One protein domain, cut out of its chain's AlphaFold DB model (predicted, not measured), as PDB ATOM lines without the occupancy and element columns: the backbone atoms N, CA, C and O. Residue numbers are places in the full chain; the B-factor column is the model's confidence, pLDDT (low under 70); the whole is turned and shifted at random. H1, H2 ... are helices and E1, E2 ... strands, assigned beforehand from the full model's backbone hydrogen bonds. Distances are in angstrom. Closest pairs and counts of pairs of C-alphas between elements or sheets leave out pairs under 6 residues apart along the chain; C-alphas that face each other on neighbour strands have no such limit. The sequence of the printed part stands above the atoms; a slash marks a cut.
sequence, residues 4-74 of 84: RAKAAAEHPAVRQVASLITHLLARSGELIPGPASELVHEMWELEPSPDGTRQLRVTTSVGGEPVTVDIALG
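What this domain is: This is residues 4 to 74 of the 84 residues of an uncharacterized protein of Streptomyces sp. NA04227 (UniProt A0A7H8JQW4). A strongly twisted three-stranded sheet is covered on one face by the long helix H2, which runs along the strands, two layers with helix on one face only. The short H1 lies at one end of this rod, away from the sheet, and the short H3 stands at the sheet's level near the other end. The printed part has 71 residues with H1, H2, H3, E1, E2 and E3 in that order, class mixed; the antiparallel sheet E1 - E2 - E3 is a meander, each strand the antiparallel neighbour of the one before. It is loose, with a radius of gyration of the C-alphas of 14.3 A and spans of 48 by 23 by 15 A.

Where its parts are: H1, residues 4 to 10, begins at C-alpha 4 (-8.438, 20.558, -4.553). H2, residues 12 to 28, is 24.4 A long, and H3 is residues 35 to 39. E1 is residues 40 to 46, 16.5 A; E2 is 54 to 62, 24.7 A; E3 is 65 to 73, 25.3 A, ending at C-alpha 73 (-0.873, 40.415, 0.644).

How they stand to each other: Hairpin E1 and E2 has N 44 and O 57 at 2.9 A; hairpin E2 and E3 has N 58 and O 69 at 2.8 A, both within hydrogen-bond range. H2 is on the sheet at a height of 9.8 A, over E2 and only just not over E1, on which 2 of its C-alphas fall; its closest C-alphas to E1 are Ala 26 and Trp 44, 5.3 A. H1 and H2 are close but not clearly touching, C-alphas of Ala 8 and Val 14 being closest at 6.9 A. H2 and H3 are apart. Every O i to N i+4 pair is within range in H1 and H2; H3 has 0 of 1, and 2 of 2 O i to N i+3.

The domain as a whole: The C-alphas farthest apart, of Arg 4 and Gly 64, are 48.9 A apart. The printed part has no cut and no long link. Residues 29 to 31 are under pLDDT 70.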
ATOM      1  N   ARG A   4      -7.938  19.800  -3.398       75.50
ATOM      2  CA  ARG A   4      -8.438  20.558  -4.553       75.50
ATOM      3  C   ARG A   4      -8.108  22.049  -4.466       75.50
ATOM      4  O   ARG A   4      -7.671  22.626  -5.454       75.50
ATOM      5  N   ALA A   5      -8.272  22.659  -3.289       71.81
ATOM      6  CA  ALA A   5      -7.884  24.052  -3.061       71.81
ATOM      7  C   ALA A   5      -6.365  24.240  -3.185       71.81
ATOM      8  O   ALA A   5      -5.910  25.216  -3.775       71.81
ATOM      9  N   LYS A   6      -5.582  23.258  -2.714       73.75
ATOM     10  CA  LYS A   6      -4.127  23.239  -2.898       73.75
ATOM     11  C   LYS A   6      -3.741  23.196  -4.381       73.75
ATOM     12  O   LYS A   6      -2.976  24.039  -4.831       73.75
ATOM     13  N   ALA A   7      -4.318  22.264  -5.142       77.44
ATOM     14  CA  ALA A   7      -4.064  22.148  -6.578       77.44
ATOM     15  C   ALA A   7      -4.478  23.417  -7.349       77.44
ATOM     16  O   ALA A   7      -3.773  23.848  -8.258       77.44
ATOM     17  N   ALA A   8      -5.584  24.057  -6.956       77.81
ATOM     18  CA  ALA A   8      -6.015  25.325  -7.538       77.81
ATOM     19  C   ALA A   8      -5.041  26.477  -7.222       77.81
ATOM     20  O   ALA A   8      -4.726  27.259  -8.111       77.81
ATOM     21  N   ALA A   9      -4.512  26.566  -5.997       76.38
ATOM     22  CA  ALA A   9      -3.511  27.575  -5.629       76.38
ATOM     23  C   ALA A   9      -2.167  27.398  -6.363       76.38
ATOM     24  O   ALA A   9      -1.439  28.362  -6.614       76.38
ATOM     25  N   GLU A  10      -1.833  26.166  -6.740       81.38
ATOM     26  CA  GLU A  10      -0.654  25.857  -7.550       81.38
ATOM     27  C   GLU A  10      -0.891  26.077  -9.056       81.38
ATOM     28  O   GLU A  10       0.073  26.135  -9.823       81.38
ATOM     29  N   HIS A  11      -2.143  26.276  -9.485       84.19
ATOM     30  CA  HIS A  11      -2.494  26.459 -10.889       84.19
ATOM     31  C   HIS A  11      -1.909  27.773 -11.453       84.19
ATOM     32  O   HIS A  11      -2.158  28.848 -10.892       84.19
ATOM     33  N   PRO A  12      -1.200  27.748 -12.603       84.06
ATOM     34  CA  PRO A  12      -0.547  28.932 -13.173       84.06
ATOM     35  C   PRO A  12      -1.486  30.124 -13.383       84.06
ATOM     36  O   PRO A  12      -1.126  31.251 -13.060       84.06
ATOM     37  N   ALA A  13      -2.713  29.875 -13.853       85.94
ATOM     38  CA  ALA A  13      -3.698  30.938 -14.067       85.94
ATOM     39  C   ALA A  13      -4.119  31.631 -12.756       85.94
ATOM     40  O   ALA A  13      -4.273  32.847 -12.725       85.94
ATOM     41  N   VAL A  14      -4.250  30.887 -11.652       84.06
ATOM     42  CA  VAL A  14      -4.613  31.460 -10.344       84.06
ATOM     43  C   VAL A  14      -3.466  32.315  -9.808       84.06
ATOM     44  O   VAL A  14      -3.684  33.426  -9.327       84.06
ATOM     45  N   ARG A  15      -2.224  31.849  -9.979       81.44
ATOM     46  CA  ARG A  15      -1.023  32.633  -9.655       81.44
ATOM     47  C   ARG A  15      -0.924  33.906 -10.496       81.44
ATOM     48  O   ARG A  15      -0.569  34.955  -9.967       81.44
ATOM     49  N   GLN A  16      -1.273  33.830 -11.780       85.75
ATOM     50  CA  GLN A  16      -1.302  34.986 -12.672       85.75
ATOM     51  C   GLN A  16      -2.332  36.029 -12.219       85.75
ATOM     52  O   GLN A  16      -2.016  37.216 -12.213       85.75
ATOM     53  N   VAL A  17      -3.527  35.605 -11.789       86.38
ATOM     54  CA  VAL A  17      -4.544  36.513 -11.231       86.38
ATOM     55  C   VAL A  17      -4.018  37.234  -9.987       86.38
ATOM     56  O   VAL A  17      -4.101  38.458  -9.921       86.38
ATOM     57  N   ALA A  18      -3.417  36.512  -9.037       82.81
ATOM     58  CA  ALA A  18      -2.850  37.117  -7.829       82.81
ATOM     59  C   ALA A  18      -1.736  38.138  -8.143       82.81
ATOM     60  O   ALA A  18      -1.697  39.224  -7.557       82.81
ATOM     61  N   SER A  19      -0.863  37.827  -9.110       82.69
ATOM     62  CA  SER A  19       0.164  38.761  -9.586       82.69
ATOM     63  C   SER A  19      -0.442  40.009 -10.240       82.69
ATOM     64  O   SER A  19      -0.018  41.118  -9.933       82.69
ATOM     65  N   LEU A  20      -1.457  39.861 -11.101       86.50
ATOM     66  CA  LEU A  20      -2.114  41.005 -11.745       86.50
ATOM     67  C   LEU A  20      -2.789  41.929 -10.726       86.50
ATOM     68  O   LEU A  20      -2.665  43.144 -10.837       86.50
ATOM     69  N   ILE A  21      -3.456  41.367  -9.714       85.31
ATOM     70  CA  ILE A  21      -4.075  42.155  -8.639       85.31
ATOM     71  C   ILE A  21      -3.006  42.937  -7.871       85.31
ATOM     72  O   ILE A  21      -3.147  44.143  -7.702       85.31
ATOM     73  N   THR A  22      -1.916  42.279  -7.464       83.50
ATOM     74  CA  THR A  22      -0.804  42.935  -6.751       83.50
ATOM     75  C   THR A  22      -0.235  44.101  -7.565       83.50
ATOM     76  O   THR A  22      -0.083  45.204  -7.043       83.50
ATOM     77  N   HIS A  23      -0.008  43.888  -8.864       85.12
ATOM     78  CA  HIS A  23       0.500  44.913  -9.771       85.12
ATOM     79  C   HIS A  23      -0.446  46.116  -9.903       85.12
ATOM     80  O   HIS A  23      -0.005  47.265  -9.872       85.12
ATOM     81  N   LEU A  24      -1.753  45.871 -10.052       84.12
ATOM     82  CA  LEU A  24      -2.751  46.940 -10.146       84.12
ATOM     83  C   LEU A  24      -2.827  47.745  -8.844       84.12
ATOM     84  O   LEU A  24      -2.853  48.975  -8.880       84.12
ATOM     85  N   LEU A  25      -2.789  47.063  -7.698       82.81
ATOM     86  CA  LEU A  25      -2.779  47.709  -6.388       82.81
ATOM     87  C   LEU A  25      -1.551  48.609  -6.220       82.81
ATOM     88  O   LEU A  25      -1.719  49.770  -5.859       82.81
ATOM     89  N   ALA A  26      -0.361  48.126  -6.594       81.31
ATOM     90  CA  ALA A  26       0.877  48.902  -6.527       81.31
ATOM     91  C   ALA A  26       0.813  50.224  -7.313       81.31
ATOM     92  O   ALA A  26       1.422  51.208  -6.914       81.31
ATOM     93  N   ARG A  27       0.083  50.258  -8.436       76.31
ATOM     94  CA  ARG A  27       0.034  51.434  -9.325       76.31
ATOM     95  C   ARG A  27      -1.147  52.363  -9.080       76.31
ATOM     96  O   ARG A  27      -1.097  53.506  -9.519       76.31
ATOM     97  N   SER A  28      -2.209  51.873  -8.452       74.31
ATOM     98  CA  SER A  28      -3.451  52.637  -8.288       74.31
ATOM     99  C   SER A  28      -3.395  53.646  -7.139       74.31
ATOM    100  O   SER A  28      -4.097  54.648  -7.185       74.31
ATOM    101  N   GLY A  29      -2.608  53.378  -6.088       63.97
ATOM    102  CA  GLY A  29      -2.699  54.131  -4.830       63.97
ATOM    103  C   GLY A  29      -4.031  53.935  -4.082       63.97
ATOM    104  O   GLY A  29      -4.194  54.445  -2.979       63.97
ATOM    105  N   GLU A  30      -4.968  53.151  -4.633       68.56
ATOM    106  CA  GLU A  30      -6.337  52.975  -4.122       68.56
ATOM    107  C   GLU A  30      -6.434  51.988  -2.951       68.56
ATOM    108  O   GLU A  30      -7.494  51.850  -2.341       68.56
ATOM    109  N   LEU A  31      -5.337  51.308  -2.598       69.88
ATOM    110  CA  LEU A  31      -5.311  50.357  -1.481       69.88
ATOM    111  C   LEU A  31      -5.686  51.020  -0.142       69.88
ATOM    112  O   LEU A  31      -6.168  50.350   0.769       69.88
ATOM    113  N   ILE A  32      -5.462  52.330  -0.021       73.12
ATOM    114  CA  ILE A  32      -5.754  53.108   1.181       73.12
ATOM    115  C   ILE A  32      -6.899  54.072   0.855       73.12
ATOM    116  O   ILE A  32      -6.643  55.147   0.327       73.12
ATOM    117  N   PRO A  33      -8.168  53.719   1.127       70.94
ATOM    118  CA  PRO A  33      -9.287  54.600   0.824       70.94
ATOM    119  C   PRO A  33      -9.349  55.804   1.777       70.94
ATOM    120  O   PRO A  33      -8.989  55.720   2.953       70.94
ATOM    121  N   GLY A  34      -9.910  56.911   1.285       75.00
ATOM    122  CA  GLY A  34     -10.186  58.110   2.082       75.00
ATOM    123  C   GLY A  34      -8.967  59.023   2.276       75.00
ATOM    124  O   GLY A  34      -7.972  58.863   1.583       75.00
ATOM    125  N   PRO A  35      -9.014  59.980   3.223       77.44
ATOM    126  CA  PRO A  35      -7.992  61.030   3.366       77.44
ATOM    127  C   PRO A  35      -6.559  60.524   3.580       77.44
ATOM    128  O   PRO A  35      -5.599  61.237   3.314       77.44
ATOM    129  N   ALA A  36      -6.396  59.284   4.053       78.62
ATOM    130  CA  ALA A  36      -5.086  58.665   4.211       78.62
ATOM    131  C   ALA A  36      -4.395  58.356   2.868       78.62
ATOM    132  O   ALA A  36      -3.175  58.209   2.855       78.62
ATOM    133  N   SER A  37      -5.128  58.302   1.745       79.06
ATOM    134  CA  SER A  37      -4.539  58.140   0.409       79.06
ATOM    135  C   SER A  37      -3.599  59.290   0.054       79.06
ATOM    136  O   SER A  37      -2.582  59.072  -0.591       79.06
ATOM    137  N   GLU A  38      -3.910  60.511   0.502       80.50
ATOM    138  CA  GLU A  38      -3.100  61.714   0.248       80.50
ATOM    139  C   GLU A  38      -1.753  61.681   0.975       80.50
ATOM    140  O   GLU A  38      -0.834  62.419   0.628       80.50
ATOM    141  N   LEU A  39      -1.625  60.818   1.986       83.31
ATOM    142  CA  LEU A  39      -0.376  60.622   2.707       83.31
ATOM    143  C   LEU A  39       0.559  59.659   1.979       83.31
ATOM    144  O   LEU A  39       1.707  59.541   2.398       83.31
ATOM    145  N   VAL A  40       0.093  58.927   0.963       85.50
ATOM    146  CA  VAL A  40       0.909  57.975   0.204       85.50
ATOM    147  C   VAL A  40       1.632  58.709  -0.913       85.50
ATOM    148  O   VAL A  40       1.009  59.254  -1.818       85.50
ATOM    149  N   HIS A  41       2.959  58.668  -0.878       84.94
ATOM    150  CA  HIS A  41       3.795  59.264  -1.918       84.94
ATOM    151  C   HIS A  41       4.098  58.267  -3.021       84.94
ATOM    152  O   HIS A  41       4.065  58.598  -4.203       84.94
ATOM    153  N   GLU A  42       4.405  57.035  -2.624       87.69
ATOM    154  CA  GLU A  42       4.860  56.003  -3.539       87.69
ATOM    155  C   GLU A  42       4.411  54.623  -3.070       87.69
ATOM    156  O   GLU A  42       4.310  54.351  -1.869       87.69
ATOM    157  N   MET A  43       4.184  53.737  -4.035       88.19
ATOM    158  CA  MET A  43       3.866  52.342  -3.788       88.19
ATOM    159  C   MET A  43       4.530  51.460  -4.845       88.19
ATOM    160  O   MET A  43       4.457  51.741  -6.040       88.19
ATOM    161  N   TRP A  44       5.187  50.391  -4.401       88.06
ATOM    162  CA  TRP A  44       5.970  49.509  -5.264       88.06
ATOM    163  C   TRP A  44       5.776  48.050  -4.866       88.06
ATOM    164  O   TRP A  44       5.654  47.737  -3.683       88.06
ATOM    165  N   GLU A  45       5.792  47.144  -5.838       89.50
ATOM    166  CA  GLU A  45       5.849  45.708  -5.560       89.50
ATOM    167  C   GLU A  45       7.276  45.313  -5.153       89.50
ATOM    168  O   GLU A  45       8.248  45.705  -5.804       89.50
ATOM    169  N   LEU A  46       7.400  44.553  -4.065       88.81
ATOM    170  CA  LEU A  46       8.653  43.921  -3.659       88.81
ATOM    171  C   LEU A  46       8.763  42.524  -4.274       88.81
ATOM    172  O   LEU A  46       7.773  41.928  -4.701       88.81
ATOM    173  N   GLU A  47       9.976  41.973  -4.277       85.62
ATOM    174  CA  GLU A  47      10.174  40.585  -4.680       85.62
ATOM    175  C   GLU A  47       9.296  39.642  -3.834       85.62
ATOM    176  O   GLU A  47       9.216  39.803  -2.611       85.62
ATOM    177  N   PRO A  48       8.630  38.651  -4.458       80.25
ATOM    178  CA  PRO A  48       7.870  37.654  -3.722       80.25
ATOM    179  C   PRO A  48       8.713  36.961  -2.652       80.25
ATOM    180  O   PRO A  48       9.829  36.517  -2.927       80.25
ATOM    181  N   SER A  49       8.161  36.793  -1.452       80.25
ATOM    182  CA  SER A  49       8.842  36.037  -0.405       80.25
ATOM    183  C   SER A  49       8.888  34.535  -0.733       80.25
ATOM    184  O   SER A  49       8.110  34.049  -1.562       80.25
ATOM    185  N   PRO A  50       9.786  33.758  -0.092       76.69
ATOM    186  CA  PRO A  50       9.969  32.334  -0.398       76.69
ATOM    187  C   PRO A  50       8.715  31.463  -0.218       76.69
ATOM    188  O   PRO A  50       8.590  30.417  -0.849       76.69
ATOM    189  N   ASP A  51       7.783  31.889   0.633       76.94
ATOM    190  CA  ASP A  51       6.473  31.261   0.853       76.94
ATOM    191  C   ASP A  51       5.431  31.631  -0.224       76.94
ATOM    192  O   ASP A  51       4.297  31.156  -0.192       76.94
ATOM    193  N   GLY A  52       5.814  32.460  -1.198       73.75
ATOM    194  CA  GLY A  52       4.959  32.958  -2.267       73.75
ATOM    195  C   GLY A  52       4.134  34.185  -1.886       73.75
ATOM    196  O   GLY A  52       3.424  34.699  -2.759       73.75
ATOM    197  N   THR A  53       4.230  34.677  -0.644       82.31
ATOM    198  CA  THR A  53       3.527  35.888  -0.211       82.31
ATOM    199  C   THR A  53       3.994  37.081  -1.048       82.31
ATOM    200  O   THR A  53       5.179  37.271  -1.329       82.31
ATOM    201  N   ARG A  54       3.030  37.866  -1.533       85.00
ATOM    202  CA  ARG A  54       3.299  39.087  -2.296       85.00
ATOM    203  C   ARG A  54       3.398  40.253  -1.334       85.00
ATOM    204  O   ARG A  54       2.681  40.283  -0.335       85.00
ATOM    205  N   GLN A  55       4.279  41.198  -1.627       89.56
ATOM    206  CA  GLN A  55       4.517  42.330  -0.747       89.56
ATOM    207  C   GLN A  55       4.474  43.635  -1.531       89.56
ATOM    208  O   GLN A  55       4.995  43.723  -2.643       89.56
ATOM    209  N   LEU A  56       3.850  44.644  -0.934       89.62
ATOM    210  CA  LEU A  56       3.880  46.019  -1.410       89.62
ATOM    211  C   LEU A  56       4.646  46.863  -0.403       89.62
ATOM    212  O   LEU A  56       4.406  46.758   0.796       89.62
ATOM    213  N   ARG A  57       5.528  47.727  -0.883       90.88
ATOM    214  CA  ARG A  57       6.143  48.778  -0.079       90.88
ATOM    215  C   ARG A  57       5.415  50.081  -0.334       90.88
ATOM    216  O   ARG A  57       5.295  50.494  -1.483       90.88
ATOM    217  N   VAL A  58       4.972  50.727   0.735       90.12
ATOM    218  CA  VAL A  58       4.294  52.021   0.710       90.12
ATOM    219  C   VAL A  58       5.167  53.038   1.426       90.12
ATOM    220  O   VAL A  58       5.528  52.836   2.584       90.12
ATOM    221  N   THR A  59       5.480  54.141   0.758       91.19
ATOM    222  CA  THR A  59       6.107  55.305   1.388       91.19
ATOM    223  C   THR A  59       5.018  56.321   1.703       91.19
ATOM    224  O   THR A  59       4.280  56.744   0.812       91.19
ATOM    225  N   THR A  60       4.911  56.721   2.966       90.38
ATOM    226  CA  THR A  60       3.920  57.683   3.460       90.38
ATOM    227  C   THR A  60       4.565  58.756   4.341       90.38
ATOM    228  O   THR A  60       5.752  58.658   4.637       90.38
ATOM    229  N   SER A  61       3.825  59.783   4.767       88.50
ATOM    230  CA  SER A  61       4.293  60.764   5.754       88.50
ATOM    231  C   SER A  61       3.442  60.771   7.017       88.50
ATOM    232  O   SER A  61       2.223  60.917   6.957       88.50
ATOM    233  N   VAL A  62       4.098  60.705   8.176       85.50
ATOM    234  CA  VAL A  62       3.458  60.805   9.494       85.50
ATOM    235  C   VAL A  62       4.127  61.934  10.267       85.50
ATOM    236  O   VAL A  62       5.325  61.893  10.524       85.50
ATOM    237  N   GLY A  63       3.369  62.979  10.613       86.56
ATOM    238  CA  GLY A  63       3.923  64.147  11.314       86.56
ATOM    239  C   GLY A  63       4.956  64.944  10.503       86.56
ATOM    240  O   GLY A  63       5.768  65.644  11.093       86.56
ATOM    241  N   GLY A  64       4.932  64.832   9.169       85.25
ATOM    242  CA  GLY A  64       5.899  65.468   8.264       85.25
ATOM    243  C   GLY A  64       7.136  64.617   7.954       85.25
ATOM    244  O   GLY A  64       7.862  64.941   7.020       85.25
ATOM    245  N   GLU A  65       7.337  63.508   8.664       89.56
ATOM    246  CA  GLU A  65       8.461  62.596   8.445       89.56
ATOM    247  C   GLU A  65       8.070  61.452   7.496       89.56
ATOM    248  O   GLU A  65       6.958  60.921   7.612       89.56
ATOM    249  N   PRO A  66       8.943  61.045   6.555       89.69
ATOM    250  CA  PRO A  66       8.692  59.904   5.686       89.69
ATOM    251  C   PRO A  66       8.769  58.583   6.467       89.69
ATOM    252  O   PRO A  66       9.704  58.334   7.225       89.69
ATOM    253  N   VAL A  67       7.792  57.708   6.244       92.06
ATOM    254  CA  VAL A  67       7.677  56.378   6.844       92.06
ATOM    255  C   VAL A  67       7.465  55.354   5.739       92.06
ATOM    256  O   VAL A  67       6.619  55.534   4.865       92.06
ATOM    257  N   THR A  68       8.204  54.252   5.805       92.31
ATOM    258  CA  THR A  68       8.046  53.117   4.893       92.31
ATOM    259  C   THR A  68       7.289  51.995   5.588       92.31
ATOM    260  O   THR A  68       7.641  51.602   6.700       92.31
ATOM    261  N   VAL A  69       6.268  51.459   4.925       88.81
ATOM    262  CA  VAL A  69       5.443  50.351   5.408       88.81
ATOM    263  C   VAL A  69       5.469  49.223   4.383       88.81
ATOM    264  O   VAL A  69       5.095  49.428   3.231       88.81
ATOM    265  N   ASP A  70       5.865  48.028   4.812       90.69
ATOM    266  CA  ASP A  70       5.777  46.819   3.994       90.69
ATOM    267  C   ASP A  70       4.478  46.071   4.317       90.69
ATOM    268  O   ASP A  70       4.209  45.714   5.464       90.69
ATOM    269  N   ILE A  71       3.658  45.848   3.294       86.81
ATOM    270  CA  ILE A  71       2.338  45.228   3.377       86.81
ATOM    271  C   ILE A  71       2.408  43.851   2.728       86.81
ATOM    272  O   ILE A  71       2.656  43.736   1.529       86.81
ATOM    273  N   ALA A  72       2.135  42.806   3.504       87.94
ATOM    274  CA  ALA A  72       1.993  41.448   2.992       87.94
ATOM    275  C   ALA A  72       0.556  41.197   2.507       87.94
ATOM    276  O   ALA A  72      -0.405  41.366   3.261       87.94
ATOM    277  N   LEU A  73       0.407  40.759   1.257       84.00
ATOM    278  CA  LEU A  73      -0.873  40.415   0.644       84.00
ATOM    279  C   LEU A  73      -1.065  38.897   0.629       84.00
ATOM    280  O   LEU A  73      -0.364  38.162  -0.073       84.00
ATOM    281  N   GLY A  74      -2.048  38.435   1.401       80.69
ATOM    282  CA  GLY A  74      -2.484  37.042   1.416       80.69
ATOM    283  C   GLY A  74      -3.619  36.795   0.425       80.69
ATOM    284  O   GLY A  74      -4.619  37.509   0.428       80.69
TER     285      GLY A  74